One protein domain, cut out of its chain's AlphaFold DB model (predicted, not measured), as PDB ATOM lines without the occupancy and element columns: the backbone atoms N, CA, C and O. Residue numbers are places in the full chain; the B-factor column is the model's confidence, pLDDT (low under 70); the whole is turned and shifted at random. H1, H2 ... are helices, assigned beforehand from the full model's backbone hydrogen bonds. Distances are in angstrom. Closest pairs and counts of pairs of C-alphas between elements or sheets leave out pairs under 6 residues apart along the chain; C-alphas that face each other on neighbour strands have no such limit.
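AT A GLANCE: This is residues 150 to 285 of the 299 residues of an uncharacterized protein of Vibrio navarrensis (UniProt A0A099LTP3). What shape do these atoms make? Helices set crosswise gather round the short helix H5, which sits near the middle with H3, H6 and H7 packed on it, while the long helix H4 crosses H7. The longest helix, H1, lies at one end of the long axis with H2 packed on it, and a loop with residues 261 to 262 reaches the other end, beyond H6. What is it made of? The printed part has 136 residues, 69 of them in seven named helices, H1 to H7 in that order, with no named strand: its class is all helix. How large and dense is it? It is compact, with a radius of gyration of the C-alphas of 14.3 A and spans of 43 by 37 by 24 A.

IN THESE COORDINATES: Where does the first helix run? H1 holds residues 150 to 166, from C-alpha 150 at (35.053, -18.338, 11.477) to C-alpha 166, 24.4 A away. Which helices follow? H2 is residues 176 to 180, H3 residues 183 to 186, and H4 residues 199 to 214, 22.8 A long from C-alpha 199 at (38.794, -29.998, 16.174). What comes last? H5 is residues 230 to 236, H6 residues 241 to 249, 12.4 A long, and H7 residues 274 to 284, 15.7 A long, ending with C-alpha 284 at (28.100, -43.858, 5.817).

HOW THE PARTS SIT: What does the hub, H5, touch? It touches H3, closest at the C-alphas of Leu 184 and Glu 232, 6.0 A apart. It touches H6, about perpendicular at 77 degrees, with the C-alphas of Ser 234 and Thr 241 closest at 5.4 A. It touches H7 at a steep tilt of 57 degrees, the same way, with the C-alphas of Val 233 and Val 277 closest at 6.5 A. What else meets? H4 touches H7 with residues 208 to 212 alone, about perpendicular at 75 degrees, the C-alphas of Thr 209 and Ile 278 being closest at 6.4 A. H1 touches H2 with residues 156 to 163 alone, the C-alphas of Ala 163 and Val 179 being closest at 5.9 A, and H1 is apart from H5, H6 and H7, among others. Are the helix backbones whole? Every O i to N i+4 pair is within hydrogen-bond range in H1, H2, H4, H5, H6 and H7; H3 is too short for such a pair.

THE WHOLE: How far does it reach? The two C-alphas farthest apart, those of Arg 150 and His 262, are 44.8 A apart. Which links are long? Those from H3 to H4, H4 to H5 and H6 to H7 are long, and residues 227 to 228 pair with residues 272 to 273, antiparallel. Is anything cut or uncertain? The printed part has no cut; its mean pLDDT is 90.2, and residues 261 to 262 and 285 are under 70.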
ATOM      1  N   ARG A 150      35.468 -19.295  12.514       96.69
ATOM      2  CA  ARG A 150      35.053 -18.338  11.477       96.69
ATOM      3  C   ARG A 150      36.210 -17.911  10.573       96.69
ATOM      4  O   ARG A 150      36.065 -17.998   9.364       96.69
ATOM      5  N   VAL A 151      37.356 -17.542  11.150       95.62
ATOM      6  CA  VAL A 151      38.535 -17.078  10.384       95.62
ATOM      7  C   VAL A 151      38.995 -18.135   9.377       95.62
ATOM      8  O   VAL A 151      39.175 -17.839   8.203       95.62
ATOM      9  N   MET A 152      39.088 -19.399   9.805       96.12
ATOM     10  CA  MET A 152      39.442 -20.504   8.911       96.12
ATOM     11  C   MET A 152      38.423 -20.663   7.776       96.12
ATOM     12  O   MET A 152      38.804 -20.934   6.646       96.12
ATOM     13  N   GLN A 153      37.126 -20.538   8.070       96.81
ATOM     14  CA  GLN A 153      36.084 -20.676   7.052       96.81
ATOM     15  C   GLN A 153      36.139 -19.535   6.029       96.81
ATOM     16  O   GLN A 153      36.063 -19.804   4.834       96.81
ATOM     17  N   GLU A 154      36.337 -18.298   6.488       97.12
ATOM     18  CA  GLU A 154      36.493 -17.118   5.628       97.12
ATOM     19  C   GLU A 154      37.713 -17.261   4.703       97.12
ATOM     20  O   GLU A 154      37.598 -17.042   3.499       97.12
ATOM     21  N   GLU A 155      38.850 -17.743   5.212       96.25
ATOM     22  CA  GLU A 155      40.023 -18.037   4.379       96.25
ATOM     23  C   GLU A 155      39.756 -19.118   3.325       96.25
ATOM     24  O   GLU A 155      40.235 -19.026   2.194       96.25
ATOM     25  N   LEU A 156      39.019 -20.175   3.681       97.31
ATOM     26  CA  LEU A 156      38.666 -21.216   2.718       97.31
ATOM     27  C   LEU A 156      37.740 -20.661   1.628       97.31
ATOM     28  O   LEU A 156      37.939 -20.987   0.458       97.31
ATOM     29  N   ASP A 157      36.801 -19.779   1.977       96.88
ATOM     30  CA  ASP A 157      35.956 -19.081   1.003       96.88
ATOM     31  C   ASP A 157      36.786 -18.184   0.072       96.88
ATOM     32  O   ASP A 157      36.580 -18.191  -1.144       96.88
ATOM     33  N   GLU A 158      37.782 -17.469   0.599       96.94
ATOM     34  CA  GLU A 158      38.724 -16.696  -0.216       96.94
ATOM     35  C   GLU A 158      39.528 -17.580  -1.177       96.94
ATOM     36  O   GLU A 158      39.687 -17.222  -2.348       96.94
ATOM     37  N   LEU A 159      39.996 -18.751  -0.729       96.69
ATOM     38  CA  LEU A 159      40.690 -19.713  -1.591       96.69
ATOM     39  C   LEU A 159      39.785 -20.226  -2.713       96.69
ATOM     40  O   LEU A 159      40.226 -20.308  -3.860       96.69
ATOM     41  N   VAL A 160      38.520 -20.525  -2.409       94.94
ATOM     42  CA  VAL A 160      37.528 -20.945  -3.407       94.94
ATOM     43  C   VAL A 160      37.292 -19.846  -4.442       94.94
ATOM     44  O   VAL A 160      37.386 -20.107  -5.643       94.94
ATOM     45  N   ASN A 161      37.052 -18.613  -3.988       94.25
ATOM     46  CA  ASN A 161      36.824 -17.464  -4.864       94.25
ATOM     47  C   ASN A 161      38.042 -17.186  -5.748       94.25
ATOM     48  O   ASN A 161      37.924 -17.013  -6.961       94.25
ATOM     49  N   LYS A 162      39.239 -17.199  -5.154       95.25
ATOM     50  CA  LYS A 162      40.494 -17.008  -5.878       95.25
ATOM     51  C   LYS A 162      40.698 -18.095  -6.926       95.25
ATOM     52  O   LYS A 162      41.077 -17.773  -8.049       95.25
ATOM     53  N   ALA A 163      40.450 -19.356  -6.578       93.38
ATOM     54  CA  ALA A 163      40.612 -20.467  -7.503       93.38
ATOM     55  C   ALA A 163      39.683 -20.340  -8.713       93.38
ATOM     56  O   ALA A 163      40.146 -20.560  -9.826       93.38
ATOM     57  N   ASP A 164      38.425 -19.927  -8.533       88.88
ATOM     58  CA  ASP A 164      37.506 -19.733  -9.663       88.88
ATOM     59  C   ASP A 164      37.979 -18.627 -10.624       88.88
ATOM     60  O   ASP A 164      37.893 -18.789 -11.842       88.88
ATOM     61  N   LEU A 165      38.578 -17.554 -10.091       90.44
ATOM     62  CA  LEU A 165      39.094 -16.430 -10.879       90.44
ATOM     63  C   LEU A 165      40.353 -16.765 -11.691       90.44
ATOM     64  O   LEU A 165      40.499 -16.288 -12.816       90.44
ATOM     65  N   ILE A 166      41.284 -17.544 -11.128       92.06
ATOM     66  CA  ILE A 166      42.614 -17.773 -11.734       92.06
ATOM     67  C   ILE A 166      42.742 -19.118 -12.462       92.06
ATOM     68  O   ILE A 166      43.810 -19.439 -12.987       92.06
ATOM     69  N   ARG A 167      41.692 -19.941 -12.463       87.19
ATOM     70  CA  ARG A 167      41.737 -21.308 -12.990       87.19
ATOM     71  C   ARG A 167      42.032 -21.339 -14.492       87.19
ATOM     72  O   ARG A 167      41.313 -20.764 -15.302       87.19
ATOM     73  N   ILE A 168      43.035 -22.134 -14.869       89.31
ATOM     74  CA  ILE A 168      43.470 -22.317 -16.268       89.31
ATOM     75  C   ILE A 168      42.886 -23.602 -16.895       89.31
ATOM     76  O   ILE A 168      42.747 -23.704 -18.111       89.31
ATOM     77  N   LYS A 169      42.522 -24.598 -16.077       90.88
ATOM     78  CA  LYS A 169      42.053 -25.928 -16.519       90.88
ATOM     79  C   LYS A 169      40.690 -26.280 -15.945       90.88
ATOM     80  O   LYS A 169      40.303 -25.750 -14.916       90.88
ATOM     81  N   ASP A 170      39.953 -27.188 -16.579       91.31
ATOM     82  CA  ASP A 170      38.653 -27.662 -16.073       91.31
ATOM     83  C   ASP A 170      38.717 -28.148 -14.621       91.31
ATOM     84  O   ASP A 170      39.701 -28.765 -14.206       91.31
ATOM     85  N   TRP A 171      37.639 -27.930 -13.860       92.31
ATOM     86  CA  TRP A 171      37.540 -28.394 -12.470       92.31
ATOM     87  C   TRP A 171      37.813 -29.899 -12.337       92.31
ATOM     88  O   TRP A 171      38.580 -30.311 -11.478       92.31
ATOM     89  N   LYS A 172      37.334 -30.693 -13.303       91.50
ATOM     90  CA  LYS A 172      37.566 -32.148 -13.418       91.50
ATOM     91  C   LYS A 172      39.029 -32.559 -13.634       91.50
ATOM     92  O   LYS A 172      39.333 -33.746 -13.655       91.50
ATOM     93  N   LYS A 173      39.918 -31.599 -13.890       92.44
ATOM     94  CA  LYS A 173      41.369 -31.787 -14.063       92.44
ATOM     95  C   LYS A 173      42.170 -31.032 -12.999       92.44
ATOM     96  O   LYS A 173      43.400 -31.042 -13.044       92.44
ATOM     97  N   THR A 174      41.491 -30.329 -12.097       94.69
ATOM     98  CA  THR A 174      42.098 -29.535 -11.029       94.69
ATOM     99  C   THR A 174      42.299 -30.414  -9.808       94.69
ATOM    100  O   THR A 174      41.419 -31.201  -9.465       94.69
ATOM    101  N   PHE A 175      43.466 -30.316  -9.183       95.88
ATOM    102  CA  PHE A 175      43.796 -31.093  -7.994       95.88
ATOM    103  C   PHE A 175      43.436 -30.311  -6.736       95.88
ATOM    104  O   PHE A 175      43.494 -29.083  -6.713       95.88
ATOM    105  N   PHE A 176      43.071 -31.023  -5.675       97.12
ATOM    106  CA  PHE A 176      42.693 -30.415  -4.405       97.12
ATOM    107  C   PHE A 176      43.798 -29.501  -3.853       97.12
ATOM    108  O   PHE A 176      43.533 -28.367  -3.456       97.12
ATOM    109  N   ASN A 177      45.050 -29.962  -3.901       95.75
ATOM    110  CA  ASN A 177      46.211 -29.211  -3.431       95.75
ATOM    111  C   ASN A 177      46.511 -27.929  -4.233       95.75
ATOM    112  O   ASN A 177      47.168 -27.034  -3.710       95.75
ATOM    113  N   GLU A 178      46.022 -27.798  -5.468       95.25
ATOM    114  CA  GLU A 178      46.163 -26.564  -6.255       95.25
ATOM    115  C   GLU A 178      45.228 -25.457  -5.760       95.25
ATOM    116  O   GLU A 178      45.509 -24.279  -5.972       95.25
ATOM    117  N   VAL A 179      44.130 -25.829  -5.095       96.00
ATOM    118  CA  VAL A 179      43.162 -24.887  -4.519       96.00
ATOM    119  C   VAL A 179      43.437 -24.662  -3.034       96.00
ATOM    120  O   VAL A 179      43.509 -23.526  -2.577       96.00
ATOM    121  N   PHE A 180      43.613 -25.746  -2.279       96.56
ATOM    122  CA  PHE A 180      43.660 -25.723  -0.814       96.56
ATOM    123  C   PHE A 180      45.057 -25.981  -0.237       96.56
ATOM    124  O   PHE A 180      45.222 -26.063   0.983       96.56
ATOM    125  N   GLY A 181      46.078 -26.120  -1.087       95.12
ATOM    126  CA  GLY A 181      47.449 -26.364  -0.649       95.12
ATOM    127  C   GLY A 181      47.577 -27.649   0.172       95.12
ATOM    128  O   GLY A 181      47.052 -28.702  -0.186       95.12
ATOM    129  N   ALA A 182      48.280 -27.557   1.299       94.69
ATOM    130  CA  ALA A 182      48.531 -28.681   2.197       94.69
ATOM    131  C   ALA A 182      47.427 -28.910   3.251       94.69
ATOM    132  O   ALA A 182      47.621 -29.744   4.132       94.69
ATOM    133  N   LEU A 183      46.260 -28.253   3.154       96.44
ATOM    134  CA  LEU A 183      45.208 -28.256   4.187       96.44
ATOM    135  C   LEU A 183      44.935 -29.639   4.805       96.44
ATOM    136  O   LEU A 183      45.025 -29.803   6.021       96.44
ATOM    137  N   LEU A 184      44.631 -30.642   3.972       95.94
ATOM    138  CA  LEU A 184      44.312 -31.993   4.449       95.94
ATOM    139  C   LEU A 184      45.534 -32.731   4.993       95.94
ATOM    140  O   LEU A 184      45.407 -33.543   5.905       95.94
ATOM    141  N   LYS A 185      46.730 -32.449   4.476       93.25
ATOM    142  CA  LYS A 185      47.969 -33.004   5.027       93.25
ATOM    143  C   LYS A 185      48.215 -32.458   6.435       93.25
ATOM    144  O   LYS A 185      48.548 -33.233   7.331       93.25
ATOM    145  N   ASP A 186      47.994 -31.162   6.633       93.31
ATOM    146  CA  ASP A 186      48.305 -30.460   7.877       93.31
ATOM    147  C   ASP A 186      47.305 -30.773   8.996       93.31
ATOM    148  O   ASP A 186      47.688 -30.813  10.164       93.31
ATOM    149  N   CYS A 187      46.039 -31.060   8.668       93.44
ATOM    150  CA  CYS A 187      45.022 -31.420   9.662       93.44
ATOM    151  C   CYS A 187      44.854 -32.930   9.893       93.44
ATOM    152  O   CYS A 187      44.017 -33.338  10.699       93.44
ATOM    153  N   ARG A 188      45.633 -33.787   9.217       92.00
ATOM    154  CA  ARG A 188      45.461 -35.251   9.274       92.00
ATOM    155  C   ARG A 188      45.726 -35.856  10.653       92.00
ATOM    156  O   ARG A 188      45.069 -36.827  11.015       92.00
ATOM    157  N   GLN A 189      46.713 -35.354  11.395       90.50
ATOM    158  CA  GLN A 189      47.217 -36.017  12.604       90.50
ATOM    159  C   GLN A 189      47.440 -35.024  13.752       90.50
ATOM    160  O   GLN A 189      48.575 -34.670  14.062       90.50
ATOM    161  N   LEU A 190      46.346 -34.588  14.390       91.19
ATOM    162  CA  LEU A 190      46.356 -33.550  15.433       91.19
ATOM    163  C   LEU A 190      45.511 -33.924  16.676       91.19
ATOM    164  O   LEU A 190      44.524 -33.249  16.950       91.19
ATOM    165  N   PRO A 191      45.842 -34.973  17.454       87.06
ATOM    166  CA  PRO A 191      46.981 -35.890  17.339       87.06
ATOM    167  C   PRO A 191      46.693 -37.140  16.504       87.06
ATOM    168  O   PRO A 191      47.594 -37.912  16.179       87.06
ATOM    169  N   SER A 192      45.430 -37.346  16.152       87.31
ATOM    170  CA  SER A 192      44.966 -38.424  15.293       87.31
ATOM    171  C   SER A 192      44.007 -37.855  14.244       87.31
ATOM    172  O   SER A 192      43.705 -36.661  14.234       87.31
ATOM    173  N   ARG A 193      43.534 -38.712  13.340       85.62
ATOM    174  CA  ARG A 193      42.509 -38.372  12.339       85.62
ATOM    175  C   ARG A 193      41.071 -38.560  12.850       85.62
ATOM    176  O   ARG A 193      40.132 -38.467  12.063       85.62
ATOM    177  N   GLN A 194      40.904 -38.895  14.131       84.94
ATOM    178  CA  GLN A 194      39.595 -39.121  14.745       84.94
ATOM    179  C   GLN A 194      38.895 -37.782  14.952       84.94
ATOM    180  O   GLN A 194      39.452 -36.900  15.601       84.94
ATOM    181  N   LEU A 195      37.679 -37.636  14.426       87.31
ATOM    182  CA  LEU A 195      36.961 -36.357  14.455       87.31
ATOM    183  C   LEU A 195      36.668 -35.864  15.874       87.31
ATOM    184  O   LEU A 195      36.815 -34.675  16.138       87.31
ATOM    185  N   GLU A 196      36.322 -36.757  16.803       85.19
ATOM    186  CA  GLU A 196      36.067 -36.388  18.206       85.19
ATOM    187  C   GLU A 196      37.256 -35.632  18.821       85.19
ATOM    188  O   GLU A 196      37.071 -34.642  19.533       85.19
ATOM    189  N   ARG A 197      38.470 -36.066  18.453       87.12
ATOM    190  CA  ARG A 197      39.762 -35.608  18.974       87.12
ATOM    191  C   ARG A 197      40.530 -34.690  18.025       87.12
ATOM    192  O   ARG A 197      41.714 -34.453  18.222       87.12
ATOM    193  N   ASN A 198      39.912 -34.207  16.952       91.62
ATOM    194  CA  ASN A 198      40.591 -33.363  15.974       91.62
ATOM    195  C   ASN A 198      39.675 -32.222  15.542       91.62
ATOM    196  O   ASN A 198      39.053 -32.259  14.481       91.62
ATOM    197  N   SER A 199      39.631 -31.183  16.380       92.94
ATOM    198  CA  SER A 199      38.794 -29.998  16.174       92.94
ATOM    199  C   SER A 199      39.020 -29.327  14.818       92.94
ATOM    200  O   SER A 199      38.068 -28.810  14.238       92.94
ATOM    201  N   VAL A 200      40.251 -29.348  14.297       95.62
ATOM    202  CA  VAL A 200      40.566 -28.774  12.981       95.62
ATOM    203  C   VAL A 200      39.900 -29.595  11.881       95.62
ATOM    204  O   VAL A 200      39.138 -29.048  11.088       95.62
ATOM    205  N   LEU A 201      40.126 -30.910  11.856       94.56
ATOM    206  CA  LEU A 201      39.556 -31.794  10.840       94.56
ATOM    207  C   LEU A 201      38.023 -31.808  10.886       94.56
ATOM    208  O   LEU A 201      37.394 -31.819   9.830       94.56
ATOM    209  N   THR A 202      37.414 -31.738  12.076       93.62
ATOM    210  CA  THR A 202      35.958 -31.579  12.219       93.62
ATOM    211  C   THR A 202      35.459 -30.342  11.476       93.62
ATOM    212  O   THR A 202      34.493 -30.425  10.722       93.62
ATOM    213  N   GLN A 203      36.121 -29.197  11.659       95.75
ATOM    214  CA  GLN A 203      35.697 -27.939  11.045       95.75
ATOM    215  C   GLN A 203      35.991 -27.895   9.543       95.75
ATOM    216  O   GLN A 203      35.177 -27.377   8.782       95.75
ATOM    217  N   VAL A 204      37.093 -28.502   9.093       96.69
ATOM    218  CA  VAL A 204      37.390 -28.684   7.663       96.69
ATOM    219  C   VAL A 204      36.318 -29.549   6.991       96.69
ATOM    220  O   VAL A 204      35.819 -29.202   5.920       96.69
ATOM    221  N   LEU A 205      35.909 -30.651   7.625       94.75
ATOM    222  CA  LEU A 205      34.852 -31.513   7.096       94.75
ATOM    223  C   LEU A 205      33.489 -30.804   7.087       94.75
ATOM    224  O   LEU A 205      32.758 -30.904   6.100       94.75
ATOM    225  N   ALA A 206      33.161 -30.059   8.147       94.62
ATOM    226  CA  ALA A 206      31.938 -29.262   8.220       94.62
ATOM    227  C   ALA A 206      31.884 -28.201   7.109       94.62
ATOM    228  O   ALA A 206      30.849 -28.043   6.455       94.62
ATOM    229  N   TYR A 207      33.011 -27.533   6.837       97.25
ATOM    230  CA  TYR A 207      33.139 -26.582   5.737       97.25
ATOM    231  C   TYR A 207      32.834 -27.239   4.386       97.25
ATOM    232  O   TYR A 207      31.927 -26.801   3.677       97.25
ATOM    233  N   PHE A 208      33.522 -28.336   4.046       96.56
ATOM    234  CA  PHE A 208      33.303 -29.009   2.762       96.56
ATOM    235  C   PHE A 208      31.903 -29.607   2.634       96.56
ATOM    236  O   PHE A 208      31.328 -29.585   1.548       96.56
ATOM    237  N   THR A 209      31.314 -30.074   3.734       94.44
ATOM    238  CA  THR A 209      29.922 -30.541   3.768       94.44
ATOM    239  C   THR A 209      28.954 -29.415   3.402       94.44
ATOM    240  O   THR A 209      28.138 -29.568   2.490       94.44
ATOM    241  N   LYS A 210      29.084 -28.248   4.048       94.75
ATOM    242  CA  LYS A 210      28.274 -27.055   3.750       94.75
ATOM    243  C   LYS A 210      28.481 -26.573   2.311       94.75
ATOM    244  O   LYS A 210      27.527 -26.203   1.624       94.75
ATOM    245  N   LEU A 211      29.719 -26.611   1.834       94.06
ATOM    246  CA  LEU A 211      30.067 -26.214   0.476       94.06
ATOM    247  C   LEU A 211      29.436 -27.146  -0.569       94.06
ATOM    248  O   LEU A 211      28.872 -26.681  -1.556       94.06
ATOM    249  N   MET A 212      29.456 -28.462  -0.347       93.25
ATOM    250  CA  MET A 212      28.827 -29.417  -1.270       93.25
ATOM    251  C   MET A 212      27.300 -29.307  -1.282       93.25
ATOM    252  O   MET A 212      26.700 -29.486  -2.343       93.25
ATOM    253  N   ALA A 213      26.686 -28.957  -0.148       90.88
ATOM    254  CA  ALA A 213      25.248 -28.710  -0.057       90.88
ATOM    255  C   ALA A 213      24.799 -27.462  -0.842       90.88
ATOM    256  O   ALA A 213      23.670 -27.407  -1.322       90.88
ATOM    257  N   THR A 214      25.678 -26.466  -0.987       90.12
ATOM    258  CA  THR A 214      25.376 -25.196  -1.672       90.12
ATOM    259  C   THR A 214      25.804 -25.173  -3.140       90.12
ATOM    260  O   THR A 214      25.284 -24.369  -3.911       90.12
ATOM    261  N   LEU A 215      26.705 -26.067  -3.562       88.12
ATOM    262  CA  LEU A 215      27.168 -26.169  -4.947       88.12
ATOM    263  C   LEU A 215      26.340 -27.188  -5.753       88.12
ATOM    264  O   LEU A 215      26.575 -28.394  -5.613       88.12
ATOM    265  N   PRO A 216      25.446 -26.758  -6.667       81.38
ATOM    266  CA  PRO A 216      24.689 -27.676  -7.515       81.38
ATOM    267  C   PRO A 216      25.591 -28.345  -8.556       81.38
ATOM    268  O   PRO A 216      26.497 -27.717  -9.109       81.38
ATOM    269  N   SER A 217      25.321 -29.614  -8.872       77.31
ATOM    270  CA  SER A 217      26.022 -30.319  -9.951       77.31
ATOM    271  C   SER A 217      25.817 -29.600 -11.289       77.31
ATOM    272  O   SER A 217      24.696 -29.256 -11.662       77.31
ATOM    273  N   SER A 218      26.908 -29.352 -12.016       79.06
ATOM    274  CA  SER A 218      26.898 -28.598 -13.272       79.06
ATOM    275  C   SER A 218      27.626 -29.358 -14.369       79.06
ATOM    276  O   SER A 218      28.690 -29.936 -14.150       79.06
ATOM    277  N   ARG A 219      27.107 -29.295 -15.603       73.31
ATOM    278  CA  ARG A 219      27.782 -29.883 -16.776       73.31
ATOM    279  C   ARG A 219      29.158 -29.266 -17.035       73.31
ATOM    280  O   ARG A 219      30.052 -29.982 -17.482       73.31
ATOM    281  N   LYS A 220      29.331 -27.975 -16.726       76.50
ATOM    282  CA  LYS A 220      30.615 -27.254 -16.841       76.50
ATOM    283  C   LYS A 220      31.622 -27.650 -15.750       76.50
ATOM    284  O   LYS A 220      32.787 -27.277 -15.828       76.50
ATOM    285  N   GLY A 221      31.175 -28.440 -14.778       83.88
ATOM    286  CA  GLY A 221      31.904 -28.767 -13.569       83.88
ATOM    287  C   GLY A 221      31.959 -27.603 -12.584       83.88
ATOM    288  O   GLY A 221      31.758 -26.444 -12.950       83.88
ATOM    289  N   ASN A 222      32.200 -27.921 -11.323       91.25
ATOM    290  CA  ASN A 222      32.390 -26.957 -10.244       91.25
ATOM    291  C   ASN A 222      33.500 -27.437  -9.307       91.25
ATOM    292  O   ASN A 222      34.074 -28.503  -9.506       91.25
ATOM    293  N   LEU A 223      33.776 -26.667  -8.259       92.38
ATOM    294  CA  LEU A 223      34.774 -27.009  -7.249       92.38
ATOM    295  C   LEU A 223      34.597 -28.423  -6.653       92.38
ATOM    296  O   LEU A 223      35.576 -29.064  -6.299       92.38
ATOM    297  N   GLY A 224      33.375 -28.957  -6.584       93.25
ATOM    298  CA  GLY A 224      33.137 -30.335  -6.146       93.25
ATOM    299  C   GLY A 224      33.781 -31.403  -7.043       93.25
ATOM    300  O   GLY A 224      33.938 -32.539  -6.606       93.25
ATOM    301  N   ASP A 225      34.186 -31.053  -8.264       94.12
ATOM    302  CA  ASP A 225      34.857 -31.950  -9.208       94.12
ATOM    303  C   ASP A 225      36.389 -31.942  -9.089       94.12
ATOM    304  O   ASP A 225      37.044 -32.660  -9.851       94.12
ATOM    305  N   VAL A 226      36.973 -31.157  -8.169       95.44
ATOM    306  CA  VAL A 226      38.421 -31.232  -7.916       95.44
ATOM    307  C   VAL A 226      38.804 -32.637  -7.470       95.44
ATOM    308  O   VAL A 226      38.050 -33.316  -6.767       95.44
ATOM    309  N   LEU A 227      39.984 -33.070  -7.894       96.81
ATOM    310  CA  LEU A 227      40.473 -34.422  -7.693       96.81
ATOM    311  C   LEU A 227      41.343 -34.517  -6.440       96.81
ATOM    312  O   LEU A 227      42.231 -33.694  -6.224       96.81
ATOM    313  N   LEU A 228      41.102 -35.563  -5.660       97.81
ATOM    314  CA  LEU A 228      41.803 -35.931  -4.443       97.81
ATOM    315  C   LEU A 228      42.557 -37.240  -4.648       97.81
ATOM    316  O   LEU A 228      42.078 -38.179  -5.298       97.81
ATOM    317  N   SER A 229      43.724 -37.306  -4.029       96.44
ATOM    318  CA  SER A 229      44.521 -38.515  -3.859       96.44
ATOM    319  C   SER A 229      43.948 -39.435  -2.774       96.44
ATOM    320  O   SER A 229      43.284 -38.949  -1.854       96.44
ATOM    321  N   PRO A 230      44.227 -40.753  -2.796       95.50
ATOM    322  CA  PRO A 230      43.827 -41.657  -1.715       95.50
ATOM    323  C   PRO A 230      44.221 -41.160  -0.315       95.50
ATOM    324  O   PRO A 230      43.484 -41.359   0.653       95.50
ATOM    325  N   LEU A 231      45.365 -40.479  -0.184       94.94
ATOM    326  CA  LEU A 231      45.794 -39.892   1.084       94.94
ATOM    327  C   LEU A 231      44.854 -38.768   1.555       94.94
ATOM    328  O   LEU A 231      44.448 -38.754   2.719       94.94
ATOM    329  N   GLU A 232      44.468 -37.857   0.669       96.81
ATOM    330  CA  GLU A 232      43.515 -36.780   0.970       96.81
ATOM    331  C   GLU A 232      42.120 -37.342   1.270       96.81
ATOM    332  O   GLU A 232      41.523 -36.983   2.287       96.81
ATOM    333  N   VAL A 233      41.652 -38.306   0.467       95.31
ATOM    334  CA  VAL A 233      40.380 -39.015   0.692       95.31
ATOM    335  C   VAL A 233      40.354 -39.655   2.075       95.31
ATOM    336  O   VAL A 233      39.420 -39.446   2.845       95.31
ATOM    337  N   SER A 234      41.412 -40.385   2.432       93.00
ATOM    338  CA  SER A 234      41.495 -41.060   3.730       93.00
ATOM    339  C   SER A 234      41.496 -40.076   4.909       93.00
ATOM    340  O   SER A 234      41.064 -40.424   6.004       93.00
ATOM    341  N   THR A 235      41.927 -38.826   4.694       93.81
ATOM    342  CA  THR A 235      41.831 -37.768   5.708       93.81
ATOM    343  C   THR A 235      40.380 -37.342   5.924       93.81
ATOM    344  O   THR A 235      39.914 -37.367   7.059       93.81
ATOM    345  N   LEU A 236      39.651 -37.009   4.852       93.38
ATOM    346  CA  LEU A 236      38.243 -36.589   4.934       93.38
ATOM    347  C   LEU A 236      37.323 -37.705   5.441       93.38
ATOM    348  O   LEU A 236      36.364 -37.448   6.165       93.38
ATOM    349  N   LEU A 237      37.632 -38.954   5.092       90.94
ATOM    350  CA  LEU A 237      36.904 -40.118   5.578       90.94
ATOM    351  C   LEU A 237      37.343 -40.559   6.983       90.94
ATOM    352  O   LEU A 237      36.675 -41.400   7.577       90.94
ATOM    353  N   SER A 238      38.398 -39.982   7.567       89.88
ATOM    354  CA  SER A 238      38.979 -40.420   8.851       89.88
ATOM    355  C   SER A 238      39.413 -41.899   8.868       89.88
ATOM    356  O   SER A 238      39.461 -42.529   9.925       89.88
ATOM    357  N   CYS A 239      39.788 -42.452   7.712       87.75
ATOM    358  CA  CYS A 239      40.150 -43.860   7.519       87.75
ATOM    359  C   CYS A 239      41.581 -44.029   6.982       87.75
ATOM    360  O   CYS A 239      42.337 -43.063   6.824       87.75
ATOM    361  N   THR A 240      42.029 -45.270   6.809       90.12
ATOM    362  CA  THR A 240      43.310 -45.624   6.177       90.12
ATOM    363  C   THR A 240      43.229 -45.495   4.660       90.12
ATOM    364  O   THR A 240      42.153 -45.526   4.072       90.12
ATOM    365  N   THR A 241      44.380 -45.367   3.998       91.81
ATOM    366  CA  THR A 241      44.422 -45.449   2.530       91.81
ATOM    367  C   THR A 241      43.965 -46.817   2.031       91.81
ATOM    368  O   THR A 241      43.371 -46.893   0.963       91.81
ATOM    369  N   ASP A 242      44.169 -47.875   2.818       91.00
ATOM    370  CA  ASP A 242      43.728 -49.229   2.477       91.00
ATOM    371  C   ASP A 242      42.203 -49.345   2.484       91.00
ATOM    372  O   ASP A 242      41.625 -49.897   1.553       91.00
ATOM    373  N   GLU A 243      41.531 -48.735   3.461       89.31
ATOM    374  CA  GLU A 243      40.070 -48.621   3.460       89.31
ATOM    375  C   GLU A 243      39.554 -47.828   2.252       89.31
ATOM    376  O   GLU A 243      38.533 -48.201   1.680       89.31
ATOM    377  N   VAL A 244      40.270 -46.787   1.807       91.31
ATOM    378  CA  VAL A 244      39.927 -46.071   0.563       91.31
ATOM    379  C   VAL A 244      40.048 -46.984  -0.656       91.31
ATOM    380  O   VAL A 244      39.158 -46.977  -1.506       91.31
ATOM    381  N   TYR A 245      41.110 -47.790  -0.749       91.19
ATOM    382  CA  TYR A 245      41.253 -48.748  -1.845       91.19
ATOM    383  C   TYR A 245      40.140 -49.791  -1.832       91.19
ATOM    384  O   TYR A 245      39.563 -50.048  -2.884       91.19
ATOM    385  N   ARG A 246      39.757 -50.308  -0.657       89.44
ATOM    386  CA  ARG A 246      38.613 -51.223  -0.545       89.44
ATOM    387  C   ARG A 246      37.323 -50.545  -1.016       89.44
ATOM    388  O   ARG A 246      36.632 -51.090  -1.866       89.44
ATOM    389  N   LEU A 247      37.020 -49.328  -0.553       89.25
ATOM    390  CA  LEU A 247      35.847 -48.573  -1.025       89.25
ATOM    391  C   LEU A 247      35.821 -48.430  -2.554       89.25
ATOM    392  O   LEU A 247      34.759 -48.512  -3.169       89.25
ATOM    393  N   TYR A 248      36.982 -48.225  -3.172       90.25
ATOM    394  CA  TYR A 248      37.093 -48.162  -4.624       90.25
ATOM    395  C   TYR A 248      36.867 -49.528  -5.292       90.25
ATOM    396  O   TYR A 248      36.095 -49.619  -6.245       90.25
ATOM    397  N   GLU A 249      37.487 -50.593  -4.780       88.38
ATOM    398  CA  GLU A 249      37.353 -51.965  -5.293       88.38
ATOM    399  C   GLU A 249      35.907 -52.481  -5.217       88.38
ATOM    400  O   GLU A 249      35.432 -53.113  -6.160       88.38
ATOM    401  N   PHE A 250      35.178 -52.142  -4.150       86.69
ATOM    402  CA  PHE A 250      33.759 -52.480  -3.985       86.69
ATOM    403  C   PHE A 250      32.804 -51.532  -4.737       86.69
ATOM    404  O   PHE A 250      31.594 -51.747  -4.732       86.69
ATOM    405  N   GLY A 251      33.317 -50.499  -5.416       86.56
ATOM    406  CA  GLY A 251      32.515 -49.575  -6.229       86.56
ATOM    407  C   GLY A 251      31.719 -48.530  -5.438       86.56
ATOM    408  O   GLY A 251      30.867 -47.850  -6.014       86.56
ATOM    409  N   GLU A 252      32.016 -48.379  -4.148       86.38
ATOM    410  CA  GLU A 252      31.381 -47.445  -3.207       86.38
ATOM    411  C   GLU A 252      31.848 -46.003  -3.422       86.38
ATOM    412  O   GLU A 252      31.090 -45.051  -3.241       86.38
ATOM    413  N   ILE A 253      33.097 -45.843  -3.860       89.12
ATOM    414  CA  ILE A 253      33.617 -44.590  -4.400       89.12
ATOM    415  C   ILE A 253      34.181 -44.847  -5.795       89.12
ATOM    416  O   ILE A 253      34.852 -45.847  -6.041       89.12
ATOM    417  N   LYS A 254      33.904 -43.948  -6.740       88.00
ATOM    418  CA  LYS A 254      34.340 -44.096  -8.133       88.00
ATOM    419  C   LYS A 254      35.499 -43.157  -8.424       88.00
ATOM    420  O   LYS A 254      35.447 -41.976  -8.085       88.00
ATOM    421  N   ALA A 255      36.521 -43.672  -9.100       88.81
ATOM    422  CA  ALA A 255      37.566 -42.834  -9.664       88.81
ATOM    423  C   ALA A 255      37.006 -42.037 -10.857       88.81
ATOM    424  O   ALA A 255      36.352 -42.588 -11.745       88.81
ATOM    425  N   ALA A 256      37.270 -40.733 -10.877       87.69
ATOM    426  CA  ALA A 256      36.940 -39.840 -11.985       87.69
ATOM    427  C   ALA A 256      37.861 -40.056 -13.192       87.69
ATOM    428  O   ALA A 256      37.472 -39.803 -14.334       87.69
ATOM    429  N   ILE A 257      39.077 -40.544 -12.939       81.06
ATOM    430  CA  ILE A 257      40.050 -40.932 -13.956       81.06
ATOM    431  C   ILE A 257      40.046 -42.456 -14.052       81.06
ATOM    432  O   ILE A 257      40.069 -43.142 -13.035       81.06
ATOM    433  N   ARG A 258      40.029 -42.996 -15.276       74.56
ATOM    434  CA  ARG A 258      40.213 -44.436 -15.494       74.56
ATOM    435  C   ARG A 258      41.704 -44.772 -15.380       74.56
ATOM    436  O   ARG A 258      42.454 -44.353 -16.267       74.56
ATOM    437  N   PRO A 259      42.147 -45.513 -14.349       73.25
ATOM    438  CA  PRO A 259      43.519 -45.999 -14.304       73.25
ATOM    439  C   PRO A 259      43.777 -46.973 -15.462       73.25
ATOM    440  O   PRO A 259      42.850 -47.559 -16.033       73.25
ATOM    441  N   ARG A 260      45.050 -47.154 -15.827       72.25
ATOM    442  CA  ARG A 260      45.437 -48.170 -16.818       72.25
ATOM    443  C   ARG A 260      45.077 -49.560 -16.282       72.25
ATOM    444  O   ARG A 260      45.134 -49.791 -15.071       72.25
ATOM    445  N   MET A 261      44.714 -50.491 -17.169       64.12
ATOM    446  CA  MET A 261      44.389 -51.866 -16.765       64.12
ATOM    447  C   MET A 261      45.493 -52.450 -15.873       64.12
ATOM    448  O   MET A 261      46.675 -52.314 -16.180       64.12
ATOM    449  N   HIS A 262      45.083 -53.092 -14.775       66.38
ATOM    450  CA  HIS A 262      45.956 -53.742 -13.787       66.38
ATOM    451  C   HIS A 262      46.932 -52.822 -13.028       66.38
ATOM    452  O   HIS A 262      47.867 -53.317 -12.402       66.38
ATOM    453  N   THR A 263      46.715 -51.502 -13.027       76.44
ATOM    454  CA  THR A 263      47.506 -50.569 -12.205       76.44
ATOM    455  C   THR A 263      46.721 -50.098 -10.982       76.44
ATOM    456  O   THR A 263      45.554 -49.721 -11.089       76.44
ATOM    457  N   LYS A 264      47.362 -50.141  -9.806       80.00
ATOM    458  CA  LYS A 264      46.826 -49.537  -8.580       80.00
ATOM    459  C   LYS A 264      47.064 -48.028  -8.626       80.00
ATOM    460  O   LYS A 264      48.167 -47.606  -8.964       80.00
ATOM    461  N   ILE A 265      46.052 -47.248  -8.254       85.06
ATOM    462  CA  ILE A 265      46.171 -45.794  -8.083       85.06
ATOM    463  C   ILE A 265      47.139 -45.546  -6.925       85.06
ATOM    464  O   ILE A 265      46.944 -46.088  -5.835       85.06
ATOM    465  N   ALA A 266      48.195 -44.768  -7.151       86.44
ATOM    466  CA  ALA A 266      49.159 -44.488  -6.092       86.44
ATOM    467  C   ALA A 266      48.545 -43.588  -5.004       86.44
ATOM    468  O   ALA A 266      47.660 -42.781  -5.272       86.44
ATOM    469  N   SER A 267      49.058 -43.650  -3.768       86.50
ATOM    470  CA  SER A 267      48.489 -42.903  -2.627       86.50
ATOM    471  C   SER A 267      48.478 -41.378  -2.793       86.50
ATOM    472  O   SER A 267      47.701 -40.700  -2.125       86.50
ATOM    473  N   HIS A 268      49.331 -40.857  -3.675       88.56
ATOM    474  CA  HIS A 268      49.472 -39.444  -4.023       88.56
ATOM    475  C   HIS A 268      48.804 -39.084  -5.362       88.56
ATOM    476  O   HIS A 268      48.745 -37.912  -5.723       88.56
ATOM    477  N   GLU A 269      48.317 -40.069  -6.117       91.19
ATOM    478  CA  GLU A 269      47.709 -39.854  -7.426       91.19
ATOM    479  C   GLU A 269      46.247 -39.432  -7.259       91.19
ATOM    480  O   GLU A 269      45.435 -40.159  -6.691       91.19
ATOM    481  N   SER A 270      45.911 -38.233  -7.736       93.94
ATOM    482  CA  SER A 270      44.576 -37.658  -7.570       93.94
ATOM    483  C   SER A 270      43.577 -38.264  -8.548       93.94
ATOM    484  O   SER A 270      43.688 -38.060  -9.754       93.94
ATOM    485  N   ALA A 271      42.585 -38.985  -8.025       93.94
ATOM    486  CA  ALA A 271      41.652 -39.769  -8.832       93.94
ATOM    487  C   ALA A 271      40.185 -39.671  -8.383       93.94
ATOM    488  O   ALA A 271      39.305 -40.037  -9.160       93.94
ATOM    489  N   PHE A 272      39.893 -39.181  -7.178       95.81
ATOM    490  CA  PHE A 272      38.537 -39.155  -6.611       95.81
ATOM    491  C   PHE A 272      38.002 -37.729  -6.535       95.81
ATOM    492  O   PHE A 272      38.747 -36.832  -6.170       95.81
ATOM    493  N   THR A 273      36.729 -37.487  -6.844       95.69
ATOM    494  CA  THR A 273      36.186 -36.117  -6.745       95.69
ATOM    495  C   THR A 273      35.887 -35.731  -5.300       95.69
ATOM    496  O   THR A 273      35.430 -36.573  -4.522       95.69
ATOM    497  N   LEU A 274      36.063 -34.456  -4.946       96.06
ATOM    498  CA  LEU A 274      35.700 -33.938  -3.622       96.06
ATOM    499  C   LEU A 274      34.243 -34.257  -3.283       96.06
ATOM    500  O   LEU A 274      33.953 -34.777  -2.208       96.06
ATOM    501  N   ARG A 275      33.338 -34.016  -4.235       94.12
ATOM    502  CA  ARG A 275      31.908 -34.277  -4.086       94.12
ATOM    503  C   ARG A 275      31.632 -35.731  -3.737       94.12
ATOM    504  O   ARG A 275      30.991 -35.980  -2.724       94.12
ATOM    505  N   SER A 276      32.175 -36.679  -4.510       92.94
ATOM    506  CA  SER A 276      31.967 -38.104  -4.228       92.94
ATOM    507  C   SER A 276      32.468 -38.493  -2.839       92.94
ATOM    508  O   SER A 276      31.814 -39.262  -2.155       92.94
ATOM    509  N   VAL A 277      33.601 -37.937  -2.394       94.44
ATOM    510  CA  VAL A 277      34.169 -38.251  -1.074       94.44
ATOM    511  C   VAL A 277      33.265 -37.743   0.049       94.44
ATOM    512  O   VAL A 277      32.996 -38.479   0.997       94.44
ATOM    513  N   ILE A 278      32.781 -36.504  -0.058       93.62
ATOM    514  CA  ILE A 278      31.882 -35.907   0.937       93.62
ATOM    515  C   ILE A 278      30.531 -36.632   0.954       93.62
ATOM    516  O   ILE A 278      30.025 -36.947   2.026       93.62
ATOM    517  N   GLU A 279      29.974 -36.974  -0.207       90.88
ATOM    518  CA  GLU A 279      28.736 -37.755  -0.300       90.88
ATOM    519  C   GLU A 279      28.898 -39.151   0.322       90.88
ATOM    520  O   GLU A 279      28.060 -39.549   1.130       90.88
ATOM    521  N   THR A 280      30.002 -39.860   0.045       90.06
ATOM    522  CA  THR A 280      30.322 -41.146   0.695       90.06
ATOM    523  C   THR A 280      30.473 -40.999   2.211       90.06
ATOM    524  O   THR A 280      30.084 -41.893   2.964       90.06
ATOM    525  N   LYS A 281      31.038 -39.883   2.688       87.38
ATOM    526  CA  LYS A 281      31.148 -39.609   4.126       87.38
ATOM    527  C   LYS A 281      29.769 -39.462   4.763       87.38
ATOM    528  O   LYS A 281      29.520 -40.088   5.786       87.38
ATOM    529  N   LEU A 282      28.883 -38.687   4.139       85.81
ATOM    530  CA  LEU A 282      27.527 -38.431   4.629       85.81
ATOM    531  C   LEU A 282      26.639 -39.678   4.595       85.81
ATOM    532  O   LEU A 282      25.866 -39.892   5.520       85.81
ATOM    533  N   THR A 283      26.753 -40.522   3.567       83.12
ATOM    534  CA  THR A 283      25.924 -41.734   3.449       83.12
ATOM    535  C   THR A 283      26.306 -42.817   4.454       83.12
ATOM    536  O   THR A 283      25.464 -43.630   4.825       83.12
ATOM    537  N   ARG A 284      27.569 -42.843   4.895       72.06
ATOM    538  CA  ARG A 284      28.100 -43.858   5.817       72.06
ATOM    539  C   ARG A 284      28.223 -43.392   7.270       72.06
ATOM    540  O   ARG A 284      28.576 -44.203   8.121       72.06
ATOM    541  N   MET A 285      27.939 -42.124   7.571       60.78
ATOM    542  CA  MET A 285      27.873 -41.619   8.945       60.78
ATOM    543  C   MET A 285      26.430 -41.608   9.449       60.78
ATOM    544  O   MET A 285      25.619 -40.810   8.995       60.78
TER     545      MET A 285